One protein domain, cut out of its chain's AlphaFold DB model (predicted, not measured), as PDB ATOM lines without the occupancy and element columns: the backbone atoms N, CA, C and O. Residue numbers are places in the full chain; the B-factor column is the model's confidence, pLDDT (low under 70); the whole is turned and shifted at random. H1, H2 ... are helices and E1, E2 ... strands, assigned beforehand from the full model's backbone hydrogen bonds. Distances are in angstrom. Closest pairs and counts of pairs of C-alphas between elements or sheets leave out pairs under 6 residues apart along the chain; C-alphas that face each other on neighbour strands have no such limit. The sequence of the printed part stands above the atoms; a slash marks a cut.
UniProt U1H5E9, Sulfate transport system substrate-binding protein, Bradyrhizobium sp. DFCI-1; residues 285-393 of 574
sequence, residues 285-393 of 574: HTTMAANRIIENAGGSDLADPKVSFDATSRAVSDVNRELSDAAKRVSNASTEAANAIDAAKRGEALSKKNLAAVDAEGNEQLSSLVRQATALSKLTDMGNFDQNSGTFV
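AT A GLANCE: This is residues 285 to 393 of the 574 residues of the protein "Sulfate transport system substrate-binding protein" of Bradyrhizobium sp. DFCI-1 (UniProt U1H5E9). The model is an elongated helical body in which two long helices, H2 and H5, run side by side and opposite ways along its length. H1 packs at a slant on both of them towards one end, H3 packs on both towards the other end, H4 packs there on H3 and H5, and a small hairpin of two strands, E1 and E2, sits beside residues 305 to 313 of H2. The 109 printed residues have five named helices and then two named strands, in the order H1, H2, H3, H4, H5, E1, E2, and the class is mostly helix; the one sheet has the order E1, E2 and is antiparallel. The whole is compact, with a radius of gyration of the C-alphas of 14.2 A, and its C-alphas span 43 by 22 by 20 A.

HOW THE PARTS SIT: Look first at the sheet, where E1, residues 384 to 386, and E2, residues 391 to 393, form an antiparallel hairpin with 176 degrees between their directions. Here N 384 and O 393 are within hydrogen-bond range at 2.8 A, and so are N 386 and O 391 at 3.1 A. From the sheet go to H2, residues 305 to 328: the closest C-alphas of H2 and E2 are those of Phe 309 and Phe 392, 4.6 A apart. H2 touches H5, residues 364 to 382, at a shallow tilt of 30 degrees, opposite ways, and their closest C-alphas are those of Leu 323 and Leu 369, 5.8 A apart. H5 is the hub, touching four other helices. H1, residues 285 to 297, touches residues 307 to 315 of H2 at a steep tilt of 53 degrees, opposite ways, closest at the C-alphas of Asn 296 and Ala 311, 4.7 A apart. With its residues 285 to 289 alone H1 touches H5, at a steep tilt of 65 degrees, the same way; the closest C-alphas, of Ala 289 and Gln 372, are 5.3 A apart. H3, residues 335 to 345, makes a helical hairpin with H2 at a shallow tilt of 26 degrees, touching residues 320 to 327 of H2 alone, with the C-alphas of Asn 320 and Lys 345 closest at 5.7 A. H3 touches H5 at a steep tilt of 48 degrees, closest at the C-alphas of Ala 344 and Val 370, 5.8 A apart. H4, residues 352 to 360, touches H3 and is only just about perpendicular to it at 70.4 degrees; the C-alphas of Ala 337 and Val 358 are closest at 4.8 A. H4 and H5 are a helical hairpin at a shallow tilt of 24 degrees, closest at the C-alphas of Asp 359 and Ser 367, 5.8 A apart. Among the pairs that are apart are H1 and H3, and H2 and H4. In H1, H2, H3, H4 and H5 every O i to N i+4 pair is within hydrogen-bond range.

IN THESE COORDINATES: Find C-alpha 391, where E2 begins, at (7.471, 56.076, 36.959); E2 ends at C-alpha 393. For H2, start at C-alpha 305 at (4.185, 52.866, 39.119) and go 34.4 A to C-alpha 328 at (38.056, 48.166, 43.202). H5 measures 27.0 A from its first to its last C-alpha, H1 18.5 A, H3 15.3 A and H4 12.3 A; E1 measures 6.0 A and E2 6.3 A.

THE WHOLE: The two C-alphas farthest apart, those of Asp 304 and Asn 332, are 43.3 A apart. The printed part has no cut, and no link is long; those from H4 to H5, H5 to E1 and E1 to E2 are tight. The mean pLDDT of the printed part is 70.5, and 52 residues are under 70, among them residues 343 to 358 and 377 to 389.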
ATOM      1  N   HIS A 285      21.214  34.528  41.146       69.06
ATOM      2  CA  HIS A 285      21.452  35.957  40.948       69.06
ATOM      3  C   HIS A 285      20.201  36.728  40.499       69.06
ATOM      4  O   HIS A 285      19.998  37.864  40.928       69.06
ATOM      5  N   THR A 286      19.338  36.130  39.675       64.38
ATOM      6  CA  THR A 286      18.042  36.714  39.295       64.38
ATOM      7  C   THR A 286      17.102  36.743  40.500       64.38
ATOM      8  O   THR A 286      16.415  37.744  40.711       64.38
ATOM      9  N   THR A 287      17.138  35.710  41.348       70.69
ATOM     10  CA  THR A 287      16.415  35.689  42.629       70.69
ATOM     11  C   THR A 287      16.943  36.738  43.604       70.69
ATOM     12  O   THR A 287      16.154  37.479  44.185       70.69
ATOM     13  N   MET A 288      18.264  36.912  43.720       70.38
ATOM     14  CA  MET A 288      18.854  38.000  44.509       70.38
ATOM     15  C   MET A 288      18.420  39.386  44.012       70.38
ATOM     16  O   MET A 288      18.098  40.253  44.822       70.38
ATOM     17  N   ALA A 289      18.382  39.606  42.693       74.00
ATOM     18  CA  ALA A 289      17.911  40.866  42.116       74.00
ATOM     19  C   ALA A 289      16.422  41.114  42.412       74.00
ATOM     20  O   ALA A 289      16.036  42.234  42.743       74.00
ATOM     21  N   ALA A 290      15.589  40.073  42.328       73.19
ATOM     22  CA  ALA A 290      14.169  40.149  42.657       73.19
ATOM     23  C   ALA A 290      13.937  40.426  44.150       73.19
ATOM     24  O   ALA A 290      13.133  41.293  44.487       73.19
ATOM     25  N   ASN A 291      14.695  39.771  45.033       77.88
ATOM     26  CA  ASN A 291      14.626  39.989  46.478       77.88
ATOM     27  C   ASN A 291      15.015  41.421  46.855       77.88
ATOM     28  O   ASN A 291      14.294  42.045  47.622       77.88
ATOM     29  N   ARG A 292      16.046  42.009  46.229       78.62
ATOM     30  CA  ARG A 292      16.383  43.432  46.441       78.62
ATOM     31  C   ARG A 292      15.242  44.379  46.069       78.62
ATOM     32  O   ARG A 292      15.044  45.387  46.738       78.62
ATOM     33  N   ILE A 293      14.488  44.086  45.007       80.31
ATOM     34  CA  ILE A 293      13.309  44.889  44.634       80.31
ATOM     35  C   ILE A 293      12.213  44.742  45.697       80.31
ATOM     36  O   ILE A 293      11.605  45.738  46.079       80.31
ATOM     37  N   ILE A 294      11.972  43.524  46.188       78.94
ATOM     38  CA  ILE A 294      10.978  43.247  47.238       78.94
ATOM     39  C   ILE A 294      11.359  43.952  48.549       78.94
ATOM     40  O   ILE A 294      10.521  44.625  49.149       78.94
ATOM     41  N   GLU A 295      12.624  43.849  48.956       82.31
ATOM     42  CA  GLU A 295      13.191  44.510  50.135       82.31
ATOM     43  C   GLU A 295      13.045  46.034  50.026       82.31
ATOM     44  O   GLU A 295      12.504  46.676  50.925       82.31
ATOM     45  N   ASN A 296      13.431  46.613  48.883       81.88
ATOM     46  CA  ASN A 296      13.341  48.055  48.652       81.88
ATOM     47  C   ASN A 296      11.900  48.572  48.511       81.88
ATOM     48  O   ASN A 296      11.664  49.762  48.730       81.88
ATOM     49  N   ALA A 297      10.940  47.705  48.175       75.19
ATOM     50  CA  ALA A 297       9.516  48.031  48.187       75.19
ATOM     51  C   ALA A 297       8.924  48.065  49.606       75.19
ATOM     52  O   ALA A 297       7.869  48.669  49.810       75.19
ATOM     53  N   GLY A 298       9.569  47.429  50.592       76.25
ATOM     54  CA  GLY A 298       9.158  47.483  51.998       76.25
ATOM     55  C   GLY A 298       7.726  46.996  52.254       76.25
ATOM     56  O   GLY A 298       7.029  47.559  53.091       76.25
ATOM     57  N   GLY A 299       7.252  46.006  51.488       71.88
ATOM     58  CA  GLY A 299       5.873  45.498  51.568       71.88
ATOM     59  C   GLY A 299       4.820  46.346  50.840       71.88
ATOM     60  O   GLY A 299       3.641  45.994  50.847       71.88
ATOM     61  N   SER A 300       5.228  47.434  50.185       75.00
ATOM     62  CA  SER A 300       4.345  48.264  49.360       75.00
ATOM     63  C   SER A 300       3.985  47.563  48.043       75.00
ATOM     64  O   SER A 300       4.756  46.755  47.519       75.00
ATOM     65  N   ASP A 301       2.816  47.876  47.474       73.62
ATOM     66  CA  ASP A 301       2.352  47.216  46.249       73.62
ATOM     67  C   ASP A 301       3.196  47.627  45.034       73.62
ATOM     68  O   ASP A 301       3.092  48.736  44.513       73.62
ATOM     69  N   LEU A 302       3.984  46.679  44.525       70.44
ATOM     70  CA  LEU A 302       4.773  46.818  43.297       70.44
ATOM     71  C   LEU A 302       3.916  47.001  42.025       70.44
ATOM     72  O   LEU A 302       4.468  47.153  40.932       70.44
ATOM     73  N   ALA A 303       2.583  46.950  42.122       65.25
ATOM     74  CA  ALA A 303       1.697  47.382  41.041       65.25
ATOM     75  C   ALA A 303       1.620  48.912  40.910       65.25
ATOM     76  O   ALA A 303       1.226  49.395  39.846       65.25
ATOM     77  N   ASP A 304       1.993  49.668  41.951       69.06
ATOM     78  CA  ASP A 304       2.075  51.124  41.882       69.06
ATOM     79  C   ASP A 304       3.304  51.550  41.041       69.06
ATOM     80  O   ASP A 304       4.438  51.150  41.335       69.06
ATOM     81  N   PRO A 305       3.115  52.365  39.984       67.81
ATOM     82  CA  PRO A 305       4.185  52.866  39.119       67.81
ATOM     83  C   PRO A 305       5.339  53.581  39.825       67.81
ATOM     84  O   PRO A 305       6.468  53.521  39.341       67.81
ATOM     85  N   LYS A 306       5.059  54.311  40.908       75.00
ATOM     86  CA  LYS A 306       6.065  55.095  41.639       75.00
ATOM     87  C   LYS A 306       6.821  54.212  42.616       75.00
ATOM     88  O   LYS A 306       8.044  54.202  42.610       75.00
ATOM     89  N   VAL A 307       6.095  53.382  43.366       78.12
ATOM     90  CA  VAL A 307       6.690  52.403  44.289       78.12
ATOM     91  C   VAL A 307       7.598  51.436  43.536       78.12
ATOM     92  O   VAL A 307       8.725  51.180  43.948       78.12
ATOM     93  N   SER A 308       7.131  50.916  42.401       73.31
ATOM     94  CA  SER A 308       7.928  50.013  41.571       73.31
ATOM     95  C   SER A 308       9.143  50.694  40.941       73.31
ATOM     96  O   SER A 308      10.193  50.057  40.833       73.31
ATOM     97  N   PHE A 309       9.033  51.971  40.561       78.25
ATOM     98  CA  PHE A 309      10.168  52.771  40.105       78.25
ATOM     99  C   PHE A 309      11.200  52.948  41.212       78.25
ATOM    100  O   PHE A 309      12.359  52.600  41.006       78.25
ATOM    101  N   ASP A 310      10.777  53.412  42.387       80.44
ATOM    102  CA  ASP A 310      11.656  53.668  43.527       80.44
ATOM    103  C   ASP A 310      12.352  52.384  43.989       80.44
ATOM    104  O   ASP A 310      13.570  52.366  44.167       80.44
ATOM    105  N   ALA A 311      11.605  51.282  44.109       79.75
ATOM    106  CA  ALA A 311      12.146  49.989  44.513       79.75
ATOM    107  C   ALA A 311      13.174  49.447  43.505       79.75
ATOM    108  O   ALA A 311      14.249  48.983  43.891       79.75
ATOM    109  N   THR A 312      12.875  49.551  42.205       81.94
ATOM    110  CA  THR A 312      13.788  49.104  41.139       81.94
ATOM    111  C   THR A 312      15.008  50.022  41.026       81.94
ATOM    112  O   THR A 312      16.128  49.539  40.886       81.94
ATOM    113  N   SER A 313      14.825  51.341  41.141       80.94
ATOM    114  CA  SER A 313      15.903  52.334  41.097       80.94
ATOM    115  C   SER A 313      16.881  52.163  42.259       80.94
ATOM    116  O   SER A 313      18.094  52.153  42.041       80.94
ATOM    117  N   ARG A 314      16.373  51.937  43.478       81.94
ATOM    118  CA  ARG A 314      17.201  51.623  44.651       81.94
ATOM    119  C   ARG A 314      17.959  50.315  44.465       81.94
ATOM    120  O   ARG A 314      19.167  50.303  44.661       81.94
ATOM    121  N   ALA A 315      17.301  49.263  43.968       82.12
ATOM    122  CA  ALA A 315      17.964  47.987  43.698       82.12
ATOM    123  C   ALA A 315      19.107  48.127  42.671       82.12
ATOM    124  O   ALA A 315      20.185  47.569  42.875       82.12
ATOM    125  N   VAL A 316      18.907  48.909  41.604       80.12
ATOM    126  CA  VAL A 316      19.960  49.233  40.624       80.12
ATOM    127  C   VAL A 316      21.098  50.017  41.278       80.12
ATOM    128  O   VAL A 316      22.265  49.689  41.071       80.12
ATOM    129  N   SER A 317      20.778  51.026  42.090       81.50
ATOM    130  CA  SER A 317      21.776  51.833  42.797       81.50
ATOM    131  C   SER A 317      22.610  50.999  43.775       81.50
ATOM    132  O   SER A 317      23.831  51.150  43.818       81.50
ATOM    133  N   ASP A 318      21.981  50.100  44.534       80.50
ATOM    134  CA  ASP A 318      22.661  49.220  45.485       80.50
ATOM    135  C   ASP A 318      23.613  48.258  44.773       80.50
ATOM    136  O   ASP A 318      24.782  48.153  45.152       80.50
ATOM    137  N   VAL A 319      23.146  47.612  43.698       81.44
ATOM    138  CA  VAL A 319      23.976  46.708  42.890       81.44
ATOM    139  C   VAL A 319      25.139  47.466  42.253       81.44
ATOM    140  O   VAL A 319      26.265  46.986  42.315       81.44
ATOM    141  N   ASN A 320      24.917  48.665  41.708       78.25
ATOM    142  CA  ASN A 320      25.984  49.468  41.105       78.25
ATOM    143  C   ASN A 320      27.023  49.948  42.125       78.25
ATOM    144  O   ASN A 320      28.221  49.970  41.819       78.25
ATOM    145  N   ARG A 321      26.590  50.309  43.339       81.88
ATOM    146  CA  ARG A 321      27.495  50.668  44.438       81.88
ATOM    147  C   ARG A 321      28.356  49.470  44.837       81.88
ATOM    148  O   ARG A 321      29.579  49.571  44.817       81.88
ATOM    149  N   GLU A 322      27.731  48.329  45.118       80.88
ATOM    150  CA  GLU A 322      28.437  47.104  45.514       80.88
ATOM    151  C   GLU A 322      29.358  46.579  44.408       80.88
ATOM    152  O   GLU A 322      30.464  46.125  44.690       80.88
ATOM    153  N   LEU A 323      28.940  46.680  43.146       77.88
ATOM    154  CA  LEU A 323      29.743  46.284  41.992       77.88
ATOM    155  C   LEU A 323      30.951  47.206  41.807       77.88
ATOM    156  O   LEU A 323      32.034  46.737  41.471       77.88
ATOM    157  N   SER A 324      30.800  48.504  42.080       76.69
ATOM    158  CA  SER A 324      31.921  49.450  42.069       76.69
ATOM    159  C   SER A 324      32.928  49.157  43.182       76.69
ATOM    160  O   SER A 324      34.132  49.247  42.952       76.69
ATOM    161  N   ASP A 325      32.460  48.767  44.366       78.94
ATOM    162  CA  ASP A 325      33.336  48.406  45.481       78.94
ATOM    163  C   ASP A 325      34.005  47.039  45.284       78.94
ATOM    164  O   ASP A 325      35.184  46.887  45.604       78.94
ATOM    165  N   ALA A 326      33.300  46.066  44.700       73.56
ATOM    166  CA  ALA A 326      33.866  44.773  44.321       73.56
ATOM    167  C   ALA A 326      34.916  44.919  43.208       73.56
ATOM    168  O   ALA A 326      35.990  44.330  43.303       73.56
ATOM    169  N   ALA A 327      34.654  45.757  42.200       71.44
ATOM    170  CA  ALA A 327      35.592  46.019  41.111       71.44
ATOM    171  C   ALA A 327      36.900  46.661  41.602       71.44
ATOM    172  O   ALA A 327      37.969  46.283  41.140       71.44
ATOM    173  N   LYS A 328      36.848  47.567  42.592       77.06
ATOM    174  CA  LYS A 328      38.056  48.166  43.202       77.06
ATOM    175  C   LYS A 328      38.954  47.148  43.918       77.06
ATOM    176  O   LYS A 328      40.124  47.435  44.146       77.06
ATOM    177  N   ARG A 329      38.411  45.990  44.310       70.31
ATOM    178  CA  ARG A 329      39.156  44.921  44.998       70.31
ATOM    179  C   ARG A 329      39.853  43.965  44.029       70.31
ATOM    180  O   ARG A 329      40.664  43.161  44.475       70.31
ATOM    181  N   VAL A 330      39.561  44.049  42.730       66.44
ATOM    182  CA  VAL A 330      40.220  43.252  41.690       66.44
ATOM    183  C   VAL A 330      41.338  44.096  41.083       66.44
ATOM    184  O   VAL A 330      41.087  45.001  40.295       66.44
ATOM    185  N   SER A 331      42.581  43.835  41.488       54.44
ATOM    186  CA  SER A 331      43.734  44.660  41.101       54.44
ATOM    187  C   SER A 331      44.252  44.403  39.681       54.44
ATOM    188  O   SER A 331      44.983  45.242  39.172       54.44
ATOM    189  N   ASN A 332      43.860  43.297  39.032       64.06
ATOM    190  CA  ASN A 332      44.376  42.868  37.724       64.06
ATOM    191  C   ASN A 332      43.281  42.259  36.822       64.06
ATOM    192  O   ASN A 332      43.466  41.170  36.288       64.06
ATOM    193  N   ALA A 333      42.139  42.938  36.668       63.41
ATOM    194  CA  ALA A 333      41.092  42.461  35.765       63.41
ATOM    195  C   ALA A 333      41.558  42.488  34.299       63.41
ATOM    196  O   ALA A 333      42.157  43.468  33.850       63.41
ATOM    197  N   SER A 334      41.241  41.443  33.535       68.00
ATOM    198  CA  SER A 334      41.403  41.430  32.079       68.00
ATOM    199  C   SER A 334      40.630  42.580  31.420       68.00
ATOM    200  O   SER A 334      39.601  43.036  31.925       68.00
ATOM    201  N   THR A 335      41.093  43.051  30.258       72.69
ATOM    202  CA  THR A 335      40.428  44.129  29.500       72.69
ATOM    203  C   THR A 335      38.969  43.775  29.188       72.69
ATOM    204  O   THR A 335      38.079  44.625  29.235       72.69
ATOM    205  N   GLU A 336      38.697  42.502  28.905       66.62
ATOM    206  CA  GLU A 336      37.365  41.957  28.669       66.62
ATOM    207  C   GLU A 336      36.482  41.985  29.923       66.62
ATOM    208  O   GLU A 336      35.313  42.366  29.823       66.62
ATOM    209  N   ALA A 337      37.021  41.636  31.098       62.09
ATOM    210  CA  ALA A 337      36.298  41.727  32.363       62.09
ATOM    211  C   ALA A 337      36.052  43.187  32.772       62.09
ATOM    212  O   ALA A 337      34.937  43.526  33.154       62.09
ATOM    213  N   ALA A 338      37.035  44.077  32.614       70.88
ATOM    214  CA  ALA A 338      36.883  45.508  32.880       70.88
ATOM    215  C   ALA A 338      35.783  46.140  32.007       70.88
ATOM    216  O   ALA A 338      34.880  46.804  32.518       70.88
ATOM    217  N   ASN A 339      35.784  45.838  30.703       69.50
ATOM    218  CA  ASN A 339      34.738  46.281  29.782       69.50
ATOM    219  C   ASN A 339      33.359  45.707  30.144       69.50
ATOM    220  O   ASN A 339      32.353  46.403  30.019       69.50
ATOM    221  N   ALA A 340      33.293  44.454  30.605       64.75
ATOM    222  CA  ALA A 340      32.050  43.834  31.055       64.75
ATOM    223  C   ALA A 340      31.515  44.461  32.353       64.75
ATOM    224  O   ALA A 340      30.312  44.686  32.471       64.75
ATOM    225  N   ILE A 341      32.393  44.782  33.303       68.69
ATOM    226  CA  ILE A 341      32.050  45.471  34.554       68.69
ATOM    227  C   ILE A 341      31.509  46.869  34.247       68.69
ATOM    228  O   ILE A 341      30.478  47.258  34.791       68.69
ATOM    229  N   ASP A 342      32.156  47.619  33.358       71.88
ATOM    230  CA  ASP A 342      31.703  48.966  33.012       71.88
ATOM    231  C   ASP A 342      30.415  48.954  32.180       71.88
ATOM    232  O   ASP A 342      29.520  49.760  32.435       71.88
ATOM    233  N   ALA A 343      30.254  47.997  31.263       64.62
ATOM    234  CA  ALA A 343      28.985  47.769  30.575       64.62
ATOM    235  C   ALA A 343      27.863  47.388  31.564       64.62
ATOM    236  O   ALA A 343      26.759  47.922  31.468       64.62
ATOM    237  N   ALA A 344      28.144  46.565  32.583       64.50
ATOM    238  CA  ALA A 344      27.181  46.254  33.644       64.50
ATOM    239  C   ALA A 344      26.787  47.492  34.467       64.50
ATOM    240  O   ALA A 344      25.599  47.692  34.714       64.50
ATOM    241  N   LYS A 345      27.746  48.355  34.845       67.12
ATOM    242  CA  LYS A 345      27.469  49.624  35.556       67.12
ATOM    243  C   LYS A 345      26.592  50.566  34.741       67.12
ATOM    244  O   LYS A 345      25.750  51.265  35.302       67.12
ATOM    245  N   ARG A 346      26.793  50.594  33.420       65.00
ATOM    246  CA  ARG A 346      25.970  51.366  32.479       65.00
ATOM    247  C   ARG A 346      24.599  50.738  32.224       65.00
ATOM    248  O   ARG A 346      23.783  51.346  31.541       65.00
ATOM    249  N   GLY A 347      24.330  49.557  32.785       52.22
ATOM    250  CA  GLY A 347      23.074  48.848  32.590       52.22
ATOM    251  C   GLY A 347      22.943  48.261  31.186       52.22
ATOM    252  O   GLY A 347      21.832  48.151  30.681       52.22
ATOM    253  N   GLU A 348      24.047  47.896  30.537       58.31
ATOM    254  CA  GLU A 348      24.035  47.227  29.235       58.31
ATOM    255  C   GLU A 348      23.878  45.706  29.397       58.31
ATOM    256  O   GLU A 348      24.435  45.083  30.307       58.31
ATOM    257  N   ALA A 349      23.143  45.075  28.479       54.28
ATOM    258  CA  ALA A 349      23.009  43.623  28.456       54.28
ATOM    259  C   ALA A 349      24.335  42.951  28.055       54.28
ATOM    260  O   ALA A 349      24.841  43.140  26.947       54.28
ATOM    261  N   LEU A 350      24.878  42.106  28.933       57.69
ATOM    262  CA  LEU A 350      26.144  41.418  28.688       57.69
ATOM    263  C   LEU A 350      25.994  40.129  27.872       57.69
ATOM    264  O   LEU A 350      25.059  39.343  28.046       57.69
ATOM    265  N   SER A 351      26.972  39.881  26.998       58.78
ATOM    266  CA  SER A 351      27.089  38.627  26.250       58.78
ATOM    267  C   SER A 351      27.611  37.484  27.138       58.78
ATOM    268  O   SER A 351      28.295  37.717  28.134       58.78
ATOM    269  N   LYS A 352      27.369  36.222  26.745       62.72
ATOM    270  CA  LYS A 352      27.927  35.043  27.446       62.72
ATOM    271  C   LYS A 352      29.459  35.069  27.527       62.72
ATOM    272  O   LYS A 352      30.017  34.596  28.508       62.72
ATOM    273  N   LYS A 353      30.124  35.638  26.514       61.47
ATOM    274  CA  LYS A 353      31.584  35.799  26.476       61.47
ATOM    275  C   LYS A 353      32.061  36.786  27.548       61.47
ATOM    276  O   LYS A 353      33.050  36.518  28.214       61.47
ATOM    277  N   ASN A 354      31.328  37.882  27.740       65.12
ATOM    278  CA  ASN A 354      31.639  38.895  28.750       65.12
ATOM    279  C   ASN A 354      31.431  38.349  30.167       65.12
ATOM    280  O   ASN A 354      32.244  38.601  31.045       65.12
ATOM    281  N   LEU A 355      30.375  37.556  30.376       66.00
ATOM    282  CA  LEU A 355      30.137  36.884  31.657       66.00
ATOM    283  C   LEU A 355      31.235  35.860  31.974       66.00
ATOM    284  O   LEU A 355      31.745  35.863  33.085       66.00
ATOM    285  N   ALA A 356      31.665  35.065  30.990       69.06
ATOM    286  CA  ALA A 356      32.769  34.122  31.167       69.06
ATOM    287  C   ALA A 356      34.111  34.819  31.464       69.06
ATOM    288  O   ALA A 356      34.919  34.281  32.212       69.06
ATOM    289  N   ALA A 357      34.342  36.016  30.909       67.06
ATOM    290  CA  ALA A 357      35.523  36.818  31.225       67.06
ATOM    291  C   ALA A 357      35.507  37.310  32.681       67.06
ATOM    292  O   ALA A 357      36.529  37.245  33.349       67.06
ATOM    293  N   VAL A 358      34.348  37.731  33.196       65.06
ATOM    294  CA  VAL A 358      34.189  38.106  34.614       65.06
ATOM    295  C   VAL A 358      34.314  36.888  35.535       65.06
ATOM    296  O   VAL A 358      34.913  36.994  36.600       65.06
ATOM    297  N   ASP A 359      33.789  35.726  35.133       70.06
ATOM    298  CA  ASP A 359      33.932  34.476  35.894       70.06
ATOM    299  C   ASP A 359      35.406  34.030  35.987       70.06
ATOM    300  O   ASP A 359      35.833  33.508  37.016       70.06
ATOM    301  N   ALA A 360      36.197  34.267  34.934       70.12
ATOM    302  CA  ALA A 360      37.618  33.921  34.885       70.12
ATOM    303  C   ALA A 360      38.487  34.734  35.864       70.12
ATOM    304  O   ALA A 360      39.580  34.289  36.206       70.12
ATOM    305  N   GLU A 361      37.992  35.872  36.363       68.56
ATOM    306  CA  GLU A 361      38.656  36.664  37.410       68.56
ATOM    307  C   GLU A 361      38.594  35.993  38.797       68.56
ATOM    308  O   GLU A 361      39.206  36.474  39.750       68.56
ATOM    309  N   GLY A 362      37.832  34.898  38.946       58.12
ATOM    310  CA  GLY A 362      37.765  34.111  40.181       58.12
ATOM    311  C   GLY A 362      37.074  34.818  41.354       58.12
ATOM    312  O   GLY A 362      37.171  34.362  42.491       58.12
ATOM    313  N   ASN A 363      36.377  35.931  41.103       69.38
ATOM    314  CA  ASN A 363      35.644  36.680  42.119       69.38
ATOM    315  C   ASN A 363      34.135  36.410  42.005       69.38
ATOM    316  O   ASN A 363      33.414  37.066  41.248       69.38
ATOM    317  N   GLU A 364      33.652  35.448  42.794       69.38
ATOM    318  CA  GLU A 364      32.244  35.031  42.819       69.38
ATOM    319  C   GLU A 364      31.289  36.191  43.152       69.38
ATOM    320  O   GLU A 364      30.205  36.300  42.572       69.38
ATOM    321  N   GLN A 365      31.707  37.113  44.029       72.19
ATOM    322  CA  GLN A 365      30.914  38.289  44.385       72.19
ATOM    323  C   GLN A 365      30.764  39.247  43.193       72.19
ATOM    324  O   GLN A 365      29.667  39.750  42.939       72.19
ATOM    325  N   LEU A 366      31.840  39.479  42.436       70.69
ATOM    326  CA  LEU A 366      31.828  40.321  41.240       70.69
ATOM    327  C   LEU A 366      30.936  39.721  40.145       70.69
ATOM    328  O   LEU A 366      30.075  40.422  39.613       70.69
ATOM    329  N   SER A 367      31.087  38.426  39.854       69.12
ATOM    330  CA  SER A 367      30.240  37.732  38.873       69.12
ATOM    331  C   SER A 367      28.759  37.778  39.265       69.12
ATOM    332  O   SER A 367      27.900  38.124  38.448       69.12
ATOM    333  N   SER A 368      28.457  37.541  40.544       73.62
ATOM    334  CA  SER A 368      27.095  37.611  41.080       73.62
ATOM    335  C   SER A 368      26.461  38.997  40.903       73.62
ATOM    336  O   SER A 368      25.301  39.106  40.495       73.62
ATOM    337  N   LEU A 369      27.215  40.070  41.158       75.06
ATOM    338  CA  LEU A 369      26.738  41.447  41.007       75.06
ATOM    339  C   LEU A 369      26.562  41.849  39.538       75.06
ATOM    340  O   LEU A 369      25.576  42.499  39.198       75.06
ATOM    341  N   VAL A 370      27.460  41.410  38.654       74.12
ATOM    342  CA  VAL A 370      27.354  41.635  37.204       74.12
ATOM    343  C   VAL A 370      26.096  40.961  36.634       74.12
ATOM    344  O   VAL A 370      25.379  41.537  35.807       74.12
ATOM    345  N   ARG A 371      25.773  39.756  37.114       73.62
ATOM    346  CA  ARG A 371      24.560  39.016  36.731       73.62
ATOM    347  C   ARG A 371      23.289  39.672  37.282       73.62
ATOM    348  O   ARG A 371      22.329  39.826  36.529       73.62
ATOM    349  N   GLN A 372      23.307  40.150  38.531       72.75
ATOM    350  CA  GLN A 372      22.217  40.956  39.111       72.75
ATOM    351  C   GLN A 372      21.977  42.250  38.316       72.75
ATOM    352  O   GLN A 372      20.837  42.548  37.967       72.75
ATOM    353  N   ALA A 373      23.038  42.984  37.959       71.12
ATOM    354  CA  ALA A 373      22.948  44.205  37.155       71.12
ATOM    355  C   ALA A 373      22.348  43.929  35.768       71.12
ATOM    356  O   ALA A 373      21.460  44.648  35.314       71.12
ATOM    357  N   THR A 374      22.760  42.832  35.125       71.31
ATOM    358  CA  THR A 374      22.216  42.406  33.827       71.31
ATOM    359  C   THR A 374      20.732  42.024  33.924       71.31
ATOM    360  O   THR A 374      19.951  42.309  33.013       71.31
ATOM    361  N   ALA A 375      20.312  41.379  35.017       69.81
ATOM    362  CA  ALA A 375      18.911  41.038  35.248       69.81
ATOM    363  C   ALA A 375      18.042  42.292  35.462       69.81
ATOM    364  O   ALA A 375      16.963  42.387  34.871       69.81
ATOM    365  N   LEU A 376      18.532  43.264  36.239       70.81
ATOM    366  CA  LEU A 376      17.855  44.540  36.484       70.81
ATOM    367  C   LEU A 376      17.798  45.427  35.232       70.81
ATOM    368  O   LEU A 376      16.746  45.988  34.952       70.81
ATOM    369  N   SER A 377      18.874  45.486  34.445       69.62
ATOM    370  CA  SER A 377      18.921  46.175  33.143       69.62
ATOM    371  C   SER A 377      17.843  45.649  32.187       69.62
ATOM    372  O   SER A 377      17.023  46.405  31.666       69.62
ATOM    373  N   LYS A 378      17.743  44.320  32.050       66.88
ATOM    374  CA  LYS A 378      16.666  43.703  31.266       66.88
ATOM    375  C   LYS A 378      15.288  44.072  31.818       66.88
ATOM    376  O   LYS A 378      14.373  44.311  31.039       66.88
ATOM    377  N   LEU A 379      15.112  44.129  33.141       68.75
ATOM    378  CA  LEU A 379      13.848  44.544  33.755       68.75
ATOM    379  C   LEU A 379      13.493  45.998  33.420       68.75
ATOM    380  O   LEU A 379      12.348  46.263  33.044       68.75
ATOM    381  N   THR A 380      14.456  46.914  33.510       69.69
ATOM    382  CA  THR A 380      14.258  48.326  33.163       69.69
ATOM    383  C   THR A 380      13.969  48.515  31.679       69.69
ATOM    384  O   THR A 380      13.090  49.307  31.356       69.69
ATOM    385  N   ASP A 381      14.596  47.732  30.796       65.06
ATOM    386  CA  ASP A 381      14.320  47.730  29.351       65.06
ATOM    387  C   ASP A 381      12.932  47.158  29.021       65.06
ATOM    388  O   ASP A 381      12.252  47.591  28.086       65.06
ATOM    389  N   MET A 382      12.485  46.167  29.797       57.78
ATOM    390  CA  MET A 382      11.177  45.539  29.627       57.78
ATOM    391  C   MET A 382      10.025  46.452  30.044       57.78
ATOM    392  O   MET A 382       8.921  46.309  29.512       57.78
ATOM    393  N   GLY A 383      10.230  47.337  31.016       58.22
ATOM    394  CA  GLY A 383       9.247  48.339  31.407       58.22
ATOM    395  C   GLY A 383       9.523  49.696  30.769       58.22
ATOM    396  O   GLY A 383      10.568  49.964  30.197       58.22
ATOM    397  N   ASN A 384       8.557  50.596  30.852       65.88
ATOM    398  CA  ASN A 384       8.817  51.998  30.604       65.88
ATOM    399  C   ASN A 384       9.430  52.611  31.866       65.88
ATOM    400  O   ASN A 384       8.697  53.138  32.703       65.88
ATOM    401  N   PHE A 385      10.745  52.473  32.011       68.38
ATOM    402  CA  PHE A 385      11.516  53.095  33.081       68.38
ATOM    403  C   PHE A 385      11.848  54.537  32.696       68.38
ATOM    404  O   PHE A 385      12.686  54.783  31.832       68.38
ATOM    405  N   ASP A 386      11.132  55.489  33.289       65.38
ATOM    406  CA  ASP A 386      11.251  56.906  32.962       65.38
ATOM    407  C   ASP A 386      11.741  57.677  34.190       65.38
ATOM    408  O   ASP A 386      10.992  57.907  35.142       65.38
ATOM    409  N   GLN A 387      13.024  58.046  34.163       67.38
ATOM    410  CA  GLN A 387      13.670  58.796  35.241       67.38
ATOM    411  C   GLN A 387      13.131  60.225  35.360       67.38
ATOM    412  O   GLN A 387      13.134  60.780  36.454       67.38
ATOM    413  N   ASN A 388      12.625  60.807  34.267       64.38
ATOM    414  CA  ASN A 388      12.114  62.175  34.270       64.38
ATOM    415  C   ASN A 388      10.727  62.251  34.909       64.38
ATOM    416  O   ASN A 388      10.403  63.234  35.569       64.38
ATOM    417  N   SER A 389       9.902  61.219  34.713       59.97
ATOM    418  CA  SER A 389       8.572  61.150  35.323       59.97
ATOM    419  C   SER A 389       8.531  60.380  36.643       59.97
ATOM    420  O   SER A 389       7.487  60.386  37.294       59.97
ATOM    421  N   GLY A 390       9.625  59.719  37.043       70.88
ATOM    422  CA  GLY A 390       9.695  58.919  38.271       70.88
ATOM    423  C   GLY A 390       8.703  57.755  38.273       70.88
ATOM    424  O   GLY A 390       8.074  57.463  39.288       70.88
ATOM    425  N   THR A 391       8.474  57.141  37.109       70.69
ATOM    426  CA  THR A 391       7.471  56.076  36.959       70.69
ATOM    427  C   THR A 391       8.033  54.874  36.232       70.69
ATOM    428  O   THR A 391       8.710  55.019  35.212       70.69
ATOM    429  N   PHE A 392       7.645  53.686  36.694       68.62
ATOM    430  CA  PHE A 392       7.943  52.416  36.059       68.62
ATOM    431  C   PHE A 392       6.646  51.676  35.746       68.62
ATOM    432  O   PHE A 392       5.973  51.144  36.622       68.62
ATOM    433  N   VAL A 393       6.268  51.655  34.470       65.81
ATOM    434  CA  VAL A 393       5.020  51.018  34.016       65.81
ATOM    435  C   VAL A 393       5.244  50.176  32.781       65.81
ATOM    436  O   VAL A 393       6.006  50.538  31.896       65.81
TER     437      VAL A 393